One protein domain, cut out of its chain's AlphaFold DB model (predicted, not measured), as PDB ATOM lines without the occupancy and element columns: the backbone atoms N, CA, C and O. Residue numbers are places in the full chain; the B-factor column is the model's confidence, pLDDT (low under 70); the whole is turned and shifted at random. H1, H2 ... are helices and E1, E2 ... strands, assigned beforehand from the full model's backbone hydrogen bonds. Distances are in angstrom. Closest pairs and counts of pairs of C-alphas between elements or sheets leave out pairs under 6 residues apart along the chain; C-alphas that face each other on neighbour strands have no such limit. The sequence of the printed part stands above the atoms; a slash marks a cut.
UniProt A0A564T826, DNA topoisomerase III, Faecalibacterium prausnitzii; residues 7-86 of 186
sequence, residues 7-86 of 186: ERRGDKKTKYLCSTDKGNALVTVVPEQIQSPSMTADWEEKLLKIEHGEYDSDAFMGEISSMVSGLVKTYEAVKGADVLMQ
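Overview. This is residues 7 to 86 of the 186 residues of the protein "DNA topoisomerase III" of Faecalibacterium prausnitzii (UniProt A0A564T826). The chain makes a flat, open loop: H3 runs out and H4 runs back as the two arms of a narrow V, and beyond the open side of the V the short H5 packs on H1, with the small hairpin of E1 and E2 at the end of the model away from the V. Contacts are few, and residues 36 to 42, of which 37 to 42 belong to H3, stand free. The printed part has 80 residues, with two named strands and then five named helices in the order E1, E2, H1, H2, H3, H4, H5; the sheet, E1 - E2, is antiparallel and the class is mostly helix. It is only just extended, close to loose, with a radius of gyration of the C-alphas of 17.9 A and spans of 49 by 39 by 16 A.

Arrangement. E1, residues 7 to 9, and E2, residues 16 to 19, form a hairpin of antiparallel strands, with 136 degrees between their directions. N 7 and O 18 are 2.9 A apart and N 16 and O 9 are 2.8 A apart, both within hydrogen-bond range. A tight link leads to H1, residues 21 to 29. H2, residues 32 to 35, is close to H1 but not clearly touching, with the closest C-alphas, those of Val 27 and Gln 35, 7.9 A apart. H3, residues 37 to 51, is close to H2 but not clearly touching; the closest C-alphas are those of Gln 33 and Met 39, at 7.2 A. H4, residues 57 to 74, runs opposite ways to H3 at a shallow tilt of 26 degrees. These two are close but not clearly touching, with the closest C-alphas, those of Ile 50 and Ser 57, 6.2 A apart. H4 and H2 are near each other, with 5 pairs of C-alphas within 10 A. H5, residues 81 to 84, is apart from H4 but touches H1, where the closest C-alphas, those of Ala 25 and Leu 84, are 5.3 A apart. In H1, H3 and H4 every O i to N i+4 pair is within hydrogen-bond range; H2 and H5 are too short for such a pair.

Along the chain. E1 begins at C-alpha 7, (19.583, 24.761, 122.507), and is 6.4 A long; E2 is 10.0 A. H1 is 12.7 A long and H2 5.0 A. H3 is 21.2 A long and ends at C-alpha 51, (4.383, 25.559, 91.152). H4, the longest helix, is 25.8 A long. H5 is 5.2 A long and ends at C-alpha 84, (7.112, 36.172, 129.179).

Size, cuts and confidence. The two C-alphas farthest apart, those of Lys 12 and Ala 59, are 50.2 A from each other. The printed part has no cut, and none of its links is long. The mean pLDDT of the printed part is 85.6; residues 76 to 86 are under 70, and H5 has a mean of 55.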
ATOM      1  N   GLU A   7      18.208  25.029 122.115       89.38
ATOM      2  CA  GLU A   7      19.583  24.761 122.507       89.38
ATOM      3  C   GLU A   7      19.915  23.268 122.446       89.38
ATOM      4  O   GLU A   7      19.043  22.400 122.507       89.38
ATOM      5  N   ARG A   8      21.207  22.963 122.297       89.88
ATOM      6  CA  ARG A   8      21.707  21.587 122.296       89.88
ATOM      7  C   ARG A   8      22.173  21.221 123.701       89.88
ATOM      8  O   ARG A   8      23.183  21.756 124.154       89.88
ATOM      9  N   ARG A   9      21.498  20.275 124.355       83.69
ATOM     10  CA  ARG A   9      21.923  19.703 125.647       83.69
ATOM     11  C   ARG A   9      22.436  18.275 125.471       83.69
ATOM     12  O   ARG A   9      22.061  17.591 124.525       83.69
ATOM     13  N   GLY A  10      23.303  17.826 126.373       83.38
ATOM     14  CA  GLY A  10      23.832  16.458 126.392       83.38
ATOM     15  C   GLY A  10      25.359  16.381 126.347       83.38
ATOM     16  O   GLY A  10      26.052  17.372 126.089       83.38
ATOM     17  N   ASP A  11      25.890  15.199 126.629       83.00
ATOM     18  CA  ASP A  11      27.321  14.936 126.766       83.00
ATOM     19  C   ASP A  11      28.032  14.776 125.401       83.00
ATOM     20  O   ASP A  11      27.528  15.192 124.355       83.00
ATOM     21  N   LYS A  12      29.271  14.262 125.394       74.44
ATOM     22  CA  LYS A  12      30.043  14.044 124.156       74.44
ATOM     23  C   LYS A  12      29.476  12.915 123.279       74.44
ATOM     24  O   LYS A  12      29.865  12.842 122.117       74.44
ATOM     25  N   LYS A  13      28.600  12.050 123.803       82.94
ATOM     26  CA  LYS A  13      28.058  10.877 123.096       82.94
ATOM     27  C   LYS A  13      26.617  11.081 122.628       82.94
ATOM     28  O   LYS A  13      26.249  10.514 121.604       82.94
ATOM     29  N   THR A  14      25.824  11.908 123.310       82.06
ATOM     30  CA  THR A  14      24.426  12.153 122.930       82.06
ATOM     31  C   THR A  14      24.068  13.632 123.000       82.06
ATOM     32  O   THR A  14      24.395  14.329 123.960       82.06
ATOM     33  N   LYS A  15      23.374  14.122 121.965       89.12
ATOM     34  CA  LYS A  15      22.887  15.501 121.864       89.12
ATOM     35  C   LYS A  15      21.378  15.505 121.659       89.12
ATOM     36  O   LYS A  15      20.879  14.843 120.756       89.12
ATOM     37  N   TYR A  16      20.690  16.306 122.457       88.94
ATOM     38  CA  TYR A  16      19.256  16.554 122.393       88.94
ATOM     39  C   TYR A  16      19.006  18.014 122.027       88.94
ATOM     40  O   TYR A  16      19.805  18.890 122.370       88.94
ATOM     41  N   LEU A  17      17.895  18.271 121.338       90.88
ATOM     42  CA  LEU A  17      17.375  19.618 121.135       90.88
ATOM     43  C   LEU A  17      16.355  19.908 122.229       90.88
ATOM     44  O   LEU A  17      15.382  19.173 122.376       90.88
ATOM     45  N   CYS A  18      16.588  20.967 122.994       88.88
ATOM     46  CA  CYS A  18      15.693  21.416 124.050       88.88
ATOM     47  C   CYS A  18      15.205  22.829 123.726       88.88
ATOM     48  O   CYS A  18      15.990  23.664 123.276       88.88
ATOM     49  N   SER A  19      13.917  23.091 123.952       89.56
ATOM     50  CA  SER A  19      13.379  24.453 123.910       89.56
ATOM     51  C   SER A  19      14.004  25.284 125.034       89.56
ATOM     52  O   SER A  19      14.186  24.781 126.145       89.56
ATOM     53  N   THR A  20      14.355  26.534 124.742       88.31
ATOM     54  CA  THR A  20      14.777  27.505 125.761       88.31
ATOM     55  C   THR A  20      13.553  28.153 126.406       88.31
ATOM     56  O   THR A  20      12.449  28.090 125.861       88.31
ATOM     57  N   ASP A  21      13.735  28.862 127.518       81.25
ATOM     58  CA  ASP A  21      12.641  29.623 128.141       81.25
ATOM     59  C   ASP A  21      12.043  30.654 127.174       81.25
ATOM     60  O   ASP A  21      10.826  30.808 127.083       81.25
ATOM     61  N   LYS A  22      12.890  31.264 126.336       82.56
ATOM     62  CA  LYS A  22      12.470  32.138 125.233       82.56
ATOM     63  C   LYS A  22      11.626  31.400 124.183       82.56
ATOM     64  O   LYS A  22      10.685  31.974 123.642       82.56
ATOM     65  N   GLY A  23      11.975  30.153 123.860       86.38
ATOM     66  CA  GLY A  23      11.196  29.296 122.959       86.38
ATOM     67  C   GLY A  23       9.816  28.972 123.529       86.38
ATOM     68  O   GLY A  23       8.810  29.160 122.849       86.38
ATOM     69  N   ASN A  24       9.761  28.587 124.805       85.44
ATOM     70  CA  ASN A  24       8.508  28.291 125.506       85.44
ATOM     71  C   ASN A  24       7.607  29.532 125.625       85.44
ATOM     72  O   ASN A  24       6.401  29.455 125.388       85.44
ATOM     73  N   ALA A  25       8.194  30.696 125.921       82.44
ATOM     74  CA  ALA A  25       7.479  31.968 125.953       82.44
ATOM     75  C   ALA A  25       6.857  32.317 124.593       82.44
ATOM     76  O   ALA A  25       5.706  32.745 124.542       82.44
ATOM     77  N   LEU A  26       7.582  32.087 123.489       85.06
ATOM     78  CA  LEU A  26       7.067  32.301 122.134       85.06
ATOM     79  C   LEU A  26       5.854  31.437 121.831       85.06
ATOM     80  O   LEU A  26       4.821  31.964 121.432       85.06
ATOM     81  N   VAL A  27       5.960  30.137 122.073       85.56
ATOM     82  CA  VAL A  27       4.857  29.192 121.856       85.56
ATOM     83  C   VAL A  27       3.613  29.580 122.664       85.56
ATOM     84  O   VAL A  27       2.498  29.413 122.191       85.56
ATOM     85  N   THR A  28       3.787  30.172 123.847       81.00
ATOM     86  CA  THR A  28       2.660  30.590 124.700       81.00
ATOM     87  C   THR A  28       1.887  31.785 124.134       81.00
ATOM     88  O   THR A  28       0.691  31.914 124.379       81.00
ATOM     89  N   VAL A  29       2.552  32.684 123.403       81.44
ATOM     90  CA  VAL A  29       1.923  33.924 122.915       81.44
ATOM     91  C   VAL A  29       1.452  33.823 121.468       81.44
ATOM     92  O   VAL A  29       0.597  34.595 121.051       81.44
ATOM     93  N   VAL A  30       1.984  32.899 120.675       84.50
ATOM     94  CA  VAL A  30       1.595  32.765 119.267       84.50
ATOM     95  C   VAL A  30       0.161  32.195 119.172       84.50
ATOM     96  O   VAL A  30      -0.171  31.273 119.909       84.50
ATOM     97  N   PRO A  31      -0.720  32.696 118.286       84.56
ATOM     98  CA  PRO A  31      -2.052  32.115 118.089       84.56
ATOM     99  C   PRO A  31      -1.993  30.642 117.662       84.56
ATOM    100  O   PRO A  31      -1.215  30.298 116.775       84.56
ATOM    101  N   GLU A  32      -2.854  29.791 118.224       84.88
ATOM    102  CA  GLU A  32      -2.897  28.345 117.929       84.88
ATOM    103  C   GLU A  32      -3.015  28.052 116.427       84.88
ATOM    104  O   GLU A  32      -2.316  27.187 115.903       84.88
ATOM    105  N   GLN A  33      -3.829  28.840 115.718       84.06
ATOM    106  CA  GLN A  33      -4.042  28.697 114.280       84.06
ATOM    107  C   GLN A  33      -2.721  28.664 113.495       84.06
ATOM    108  O   GLN A  33      -2.527  27.771 112.680       84.06
ATOM    109  N   ILE A  34      -1.784  29.577 113.779       86.31
ATOM    110  CA  ILE A  34      -0.503  29.654 113.054       86.31
ATOM    111  C   ILE A  34       0.585  28.736 113.630       86.31
ATOM    112  O   ILE A  34       1.681  28.670 113.080       86.31
ATOM    113  N   GLN A  35       0.296  28.028 114.725       87.94
ATOM    114  CA  GLN A  35       1.129  26.933 115.238       87.94
ATOM    115  C   GLN A  35       0.702  25.565 114.689       87.94
ATOM    116  O   GLN A  35       1.402  24.576 114.902       87.94
ATOM    117  N   SER A  36      -0.452  25.493 114.020       91.44
ATOM    118  CA  SER A  36      -1.060  24.237 113.593       91.44
ATOM    119  C   SER A  36      -0.246  23.548 112.489       91.44
ATOM    120  O   SER A  36      -0.095  24.119 111.404       91.44
ATOM    121  N   PRO A  37       0.194  22.287 112.694       93.56
ATOM    122  CA  PRO A  37       0.846  21.503 111.648       93.56
ATOM    123  C   PRO A  37      -0.046  21.292 110.422       93.56
ATOM    124  O   PRO A  37       0.449  21.263 109.300       93.56
ATOM    125  N   SER A  38      -1.361  21.169 110.629       93.62
ATOM    126  CA  SER A  38      -2.328  21.014 109.542       93.62
ATOM    127  C   SER A  38      -2.372  22.256 108.658       93.62
ATOM    128  O   SER A  38      -2.301  22.135 107.444       93.62
ATOM    129  N   MET A  39      -2.382  23.451 109.256       91.25
ATOM    130  CA  MET A  39      -2.359  24.692 108.481       91.25
ATOM    131  C   MET A  39      -1.058  24.831 107.677       91.25
ATOM    132  O   MET A  39      -1.092  25.273 106.530       91.25
ATOM    133  N   THR A  40       0.085  24.437 108.252       93.62
ATOM    134  CA  THR A  40       1.355  24.384 107.513       93.62
ATOM    135  C   THR A  40       1.276  23.412 106.335       93.62
ATOM    136  O   THR A  40       1.704  23.767 105.242       93.62
ATOM    137  N   ALA A  41       0.696  22.225 106.524       95.56
ATOM    138  CA  ALA A  41       0.528  21.251 105.448       95.56
ATOM    139  C   ALA A  41      -0.358  21.788 104.309       95.56
ATOM    140  O   ALA A  41       0.026  21.686 103.147       95.56
ATOM    141  N   ASP A  42      -1.484  22.430 104.640       94.00
ATOM    142  CA  ASP A  42      -2.395  23.023 103.651       94.00
ATOM    143  C   ASP A  42      -1.704  24.114 102.811       94.00
ATOM    144  O   ASP A  42      -1.974  24.266 101.618       94.00
ATOM    145  N   TRP A  43      -0.812  24.895 103.427       94.69
ATOM    146  CA  TRP A  43      -0.043  25.927 102.727       94.69
ATOM    147  C   TRP A  43       0.982  25.322 101.775       94.69
ATOM    148  O   TRP A  43       1.061  25.754 100.629       94.69
ATOM    149  N   GLU A  44       1.737  24.321 102.226       96.38
ATOM    150  CA  GLU A  44       2.718  23.621 101.388       96.38
ATOM    151  C   GLU A  44       2.040  22.940 100.187       96.38
ATOM    152  O   GLU A  44       2.541  23.016  99.066       96.38
ATOM    153  N   GLU A  45       0.849  22.357 100.372       96.88
ATOM    154  CA  GLU A  45       0.066  21.797  99.263       96.88
ATOM    155  C   GLU A  45      -0.352  22.875  98.249       96.88
ATOM    156  O   GLU A  45      -0.254  22.669  97.038       96.88
ATOM    157  N   LYS A  46      -0.805  24.045  98.716       96.38
ATOM    158  CA  LYS A  46      -1.162  25.162  97.826       96.38
ATOM    159  C   LYS A  46       0.053  25.711  97.083       96.38
ATOM    160  O   LYS A  46      -0.060  25.999  95.896       96.38
ATOM    161  N   LEU A  47       1.206  25.809  97.744       97.31
ATOM    162  CA  LEU A  47       2.462  26.220  97.113       97.31
ATOM    163  C   LEU A  47       2.876  25.249  95.996       97.31
ATOM    164  O   LEU A  47       3.235  25.706  94.912       97.31
ATOM    165  N   LEU A  48       2.735  23.938  96.213       97.81
ATOM    166  CA  LEU A  48       2.954  22.917  95.178       97.81
ATOM    167  C   LEU A  48       1.997  23.079  93.986       97.81
ATOM    168  O   LEU A  48       2.413  22.992  92.833       97.81
ATOM    169  N   LYS A  49       0.713  23.359  94.235       97.62
ATOM    170  CA  LYS A  49      -0.253  23.607  93.149       97.62
ATOM    171  C   LYS A  49       0.081  24.871  92.355       97.62
ATOM    172  O   LYS A  49      -0.090  24.875  91.142       97.62
ATOM    173  N   ILE A  50       0.580  25.924  93.007       97.44
ATOM    174  CA  ILE A  50       1.062  27.134  92.319       97.44
ATOM    175  C   ILE A  50       2.266  26.800  91.433       97.44
ATOM    176  O   ILE A  50       2.301  27.225  90.281       97.44
ATOM    177  N   GLU A  51       3.222  26.012  91.934       97.12
ATOM    178  CA  GLU A  51       4.383  25.559  91.152       97.12
ATOM    179  C   GLU A  51       3.957  24.814  89.877       97.12
ATOM    180  O   GLU A  51       4.528  25.034  88.809       97.12
ATOM    181  N   HIS A  52       2.913  23.987  89.961       97.31
ATOM    182  CA  HIS A  52       2.351  23.271  88.812       97.31
ATOM    183  C   HIS A  52       1.395  24.108  87.940       97.31
ATOM    184  O   HIS A  52       0.924  23.619  86.914       97.31
ATOM    185  N   GLY A  53       1.098  25.358  88.310       96.12
ATOM    186  CA  GLY A  53       0.132  26.210  87.602       96.12
ATOM    187  C   GLY A  53      -1.335  25.800  87.798       96.12
ATOM    188  O   GLY A  53      -2.203  26.214  87.036       96.12
ATOM    189  N   GLU A  54      -1.617  24.986  88.814       96.94
ATOM    190  CA  GLU A  54      -2.949  24.486  89.181       96.94
ATOM    191  C   GLU A  54      -3.667  25.397  90.188       96.94
ATOM    192  O   GLU A  54      -4.850  25.204  90.479       96.94
ATOM    193  N   TYR A  55      -2.960  26.387  90.738       96.50
ATOM    194  CA  TYR A  55      -3.516  27.372  91.657       96.50
ATOM    195  C   TYR A  55      -2.963  28.765  91.387       96.50
ATOM    196  O   TYR A  55      -1.789  28.934  91.061       96.50
ATOM    197  N   ASP A  56      -3.825  29.766  91.535       97.56
ATOM    198  CA  ASP A  56      -3.477  31.159  91.294       97.56
ATOM    199  C   ASP A  56      -2.714  31.754  92.489       97.56
ATOM    200  O   ASP A  56      -3.132  31.638  93.648       97.56
ATOM    201  N   SER A  57      -1.577  32.397  92.213       96.12
ATOM    202  CA  SER A  57      -0.732  32.980  93.258       96.12
ATOM    203  C   SER A  57      -1.387  34.180  93.939       96.12
ATOM    204  O   SER A  57      -1.197  34.375  95.142       96.12
ATOM    205  N   ASP A  58      -2.174  34.969  93.203       97.38
ATOM    206  CA  ASP A  58      -2.840  36.152  93.752       97.38
ATOM    207  C   ASP A  58      -3.979  35.742  94.690       97.38
ATOM    208  O   ASP A  58      -4.129  36.314  95.775       97.38
ATOM    209  N   ALA A  59      -4.720  34.687  94.343       96.31
ATOM    210  CA  ALA A  59      -5.714  34.066  95.211       96.31
ATOM    211  C   ALA A  59      -5.088  33.581  96.528       96.31
ATOM    212  O   ALA A  59      -5.589  33.910  97.607       96.31
ATOM    213  N   PHE A  60      -3.952  32.876  96.466       96.81
ATOM    214  CA  PHE A  60      -3.228  32.427  97.660       96.81
ATOM    215  C   PHE A  60      -2.779  33.593  98.552       96.81
ATOM    216  O   PHE A  60      -3.000  33.584  99.767       96.81
ATOM    217  N   MET A  61      -2.209  34.648  97.963       97.31
ATOM    218  CA  MET A  61      -1.813  35.845  98.712       97.31
ATOM    219  C   MET A  61      -3.016  36.590  99.309       97.31
ATOM    220  O   MET A  61      -2.919  37.150 100.410       97.31
ATOM    221  N   GLY A  62      -4.162  36.570  98.625       97.62
ATOM    222  CA  GLY A  62      -5.433  37.087  99.129       97.62
ATOM    223  C   GLY A  62      -5.909  36.350 100.383       97.62
ATOM    224  O   GLY A  62      -6.296  36.987 101.367       97.62
ATOM    225  N   GLU A  63      -5.806  35.019 100.401       94.94
ATOM    226  CA  GLU A  63      -6.129  34.202 101.576       94.94
ATOM    227  C   GLU A  63      -5.214  34.501 102.766       94.94
ATOM    228  O   GLU A  63      -5.710  34.707 103.877       94.94
ATOM    229  N   ILE A  64      -3.895  34.581 102.541       94.25
ATOM    230  CA  ILE A  64      -2.925  34.954 103.584       94.25
ATOM    231  C   ILE A  64      -3.288  36.323 104.162       94.25
ATOM    232  O   ILE A  64      -3.359  36.490 105.380       94.25
ATOM    233  N   SER A  65      -3.563  37.300 103.298       95.50
ATOM    234  CA  SER A  65      -3.904  38.664 103.714       95.50
ATOM    235  C   SER A  65      -5.196  38.712 104.530       95.50
ATOM    236  O   SER A  65      -5.261  39.399 105.555       95.50
ATOM    237  N   SER A  66      -6.216  37.957 104.113       94.44
ATOM    238  CA  SER A  66      -7.489  37.828 104.830       94.44
ATOM    239  C   SER A  66      -7.290  37.207 106.212       94.44
ATOM    240  O   SER A  66      -7.769  37.734 107.217       94.44
ATOM    241  N   MET A  67      -6.498  36.139 106.284       91.50
ATOM    242  CA  MET A  67      -6.180  35.452 107.528       91.50
ATOM    243  C   MET A  67      -5.410  36.337 108.506       91.50
ATOM    244  O   MET A  67      -5.805  36.446 109.664       91.50
ATOM    245  N   VAL A  68      -4.347  37.009 108.050       90.94
ATOM    246  CA  VAL A  68      -3.571  37.947 108.878       90.94
ATOM    247  C   VAL A  68      -4.469  39.078 109.374       90.94
ATOM    248  O   VAL A  68      -4.436  39.416 110.555       90.94
ATOM    249  N   SER A  69      -5.322  39.623 108.504       92.38
ATOM    250  CA  SER A  69      -6.288  40.660 108.883       92.38
ATOM    251  C   SER A  69      -7.292  40.165 109.927       92.38
ATOM    252  O   SER A  69      -7.652  40.917 110.830       92.38
ATOM    253  N   GLY A  70      -7.740  38.912 109.816       89.94
ATOM    254  CA  GLY A  70      -8.587  38.254 110.809       89.94
ATOM    255  C   GLY A  70      -7.875  38.130 112.150       89.94
ATOM    256  O   GLY A  70      -8.382  38.629 113.149       89.94
ATOM    257  N   LEU A  71      -6.659  37.576 112.148       87.12
ATOM    258  CA  LEU A  71      -5.840  37.407 113.347       87.12
ATOM    259  C   LEU A  71      -5.594  38.735 114.064       87.12
ATOM    260  O   LEU A  71      -5.790  38.807 115.268       87.12
ATOM    261  N   VAL A  72      -5.236  39.802 113.346       86.56
ATOM    262  CA  VAL A  72      -5.019  41.130 113.951       86.56
ATOM    263  C   VAL A  72      -6.294  41.685 114.598       86.56
ATOM    264  O   VAL A  72      -6.211  42.387 115.601       86.56
ATOM    265  N   LYS A  73      -7.476  41.380 114.046       85.88
ATOM    266  CA  LYS A  73      -8.763  41.835 114.597       85.88
ATOM    267  C   LYS A  73      -9.224  41.015 115.799       85.88
ATOM    268  O   LYS A  73      -9.872  41.569 116.680       85.88
ATOM    269  N   THR A  74      -8.965  39.709 115.805       79.12
ATOM    270  CA  THR A  74      -9.500  38.782 116.817       79.12
ATOM    271  C   THR A  74      -8.529  38.506 117.952       79.12
ATOM    272  O   THR A  74      -8.949  38.105 119.033       79.12
ATOM    273  N   TYR A  75      -7.230  38.665 117.712       72.88
ATOM    274  CA  TYR A  75      -6.212  38.391 118.709       72.88
ATOM    275  C   TYR A  75      -6.073  39.582 119.657       72.88
ATOM    276  O   TYR A  75      -5.475  40.607 119.330       72.88
ATOM    277  N   GLU A  76      -6.602  39.429 120.864       66.88
ATOM    278  CA  GLU A  76      -6.232  40.290 121.979       66.88
ATOM    279  C   GLU A  76      -4.860  39.858 122.498       66.88
ATOM    280  O   GLU A  76      -4.622  38.674 122.746       66.88
ATOM    281  N   ALA A  77      -3.945  40.815 122.672       61.03
ATOM    282  CA  ALA A  77      -2.647  40.536 123.270       61.03
ATOM    283  C   ALA A  77      -2.844  39.808 124.609       61.03
ATOM    284  O   ALA A  77      -3.509  40.325 125.511       61.03
ATOM    285  N   VAL A  78      -2.268  38.606 124.740       62.78
ATOM    286  CA  VAL A  78      -2.337  37.826 125.980       62.78
ATOM    287  C   VAL A  78      -1.844  38.711 127.125       62.78
ATOM    288  O   VAL A  78      -0.699  39.170 127.121       62.78
ATOM    289  N   LYS A  79      -2.710  38.976 128.112       53.88
ATOM    290  CA  LYS A  79      -2.360  39.780 129.292       53.88
ATOM    291  C   LYS A  79      -1.138  39.150 129.969       53.88
ATOM    292  O   LYS A  79      -1.231  38.054 130.509       53.88
ATOM    293  N   GLY A  80       0.004  39.838 129.927       52.84
ATOM    294  CA  GLY A  80       1.273  39.338 130.473       52.84
ATOM    295  C   GLY A  80       2.263  38.765 129.448       52.84
ATOM    296  O   GLY A  80       3.357  38.372 129.848       52.84
ATOM    297  N   ALA A  81       1.960  38.781 128.145       55.94
ATOM    298  CA  ALA A  81       2.914  38.426 127.084       55.94
ATOM    299  C   ALA A  81       4.227  39.233 127.177       55.94
ATOM    300  O   ALA A  81       5.316  38.686 126.993       55.94
ATOM    301  N   ASP A  82       4.140  40.506 127.580       53.53
ATOM    302  CA  ASP A  82       5.292  41.389 127.814       53.53
ATOM    303  C   ASP A  82       6.185  40.944 128.982       53.53
ATOM    304  O   ASP A  82       7.304  41.436 129.126       53.53
ATOM    305  N   VAL A  83       5.687  40.076 129.867       54.47
ATOM    306  CA  VAL A  83       6.442  39.505 130.992       54.47
ATOM    307  C   VAL A  83       7.180  38.245 130.542       54.47
ATOM    308  O   VAL A  83       8.338  38.064 130.908       54.47
ATOM    309  N   LEU A  84       6.545  37.421 129.703       56.06
ATOM    310  CA  LEU A  84       7.112  36.172 129.179       56.06
ATOM    311  C   LEU A  84       8.262  36.415 128.190       56.06
ATOM    312  O   LEU A  84       9.189  35.616 128.108       56.06
ATOM    313  N   MET A  85       8.225  37.535 127.465       58.28
ATOM    314  CA  MET A  85       9.190  37.880 126.413       58.28
ATOM    315  C   MET A  85      10.249  38.902 126.832       58.28
ATOM    316  O   MET A  85      10.892  39.516 125.974       58.28
ATOM    317  N   GLN A  86      10.453  39.129 128.132       59.16
ATOM    318  CA  GLN A  86      11.546  40.010 128.537       59.16
ATOM    319  C   GLN A  86      12.880  39.303 128.300       59.16
ATOM    320  O   GLN A  86      13.040  38.161 128.728       59.16
TER     321      GLN A  86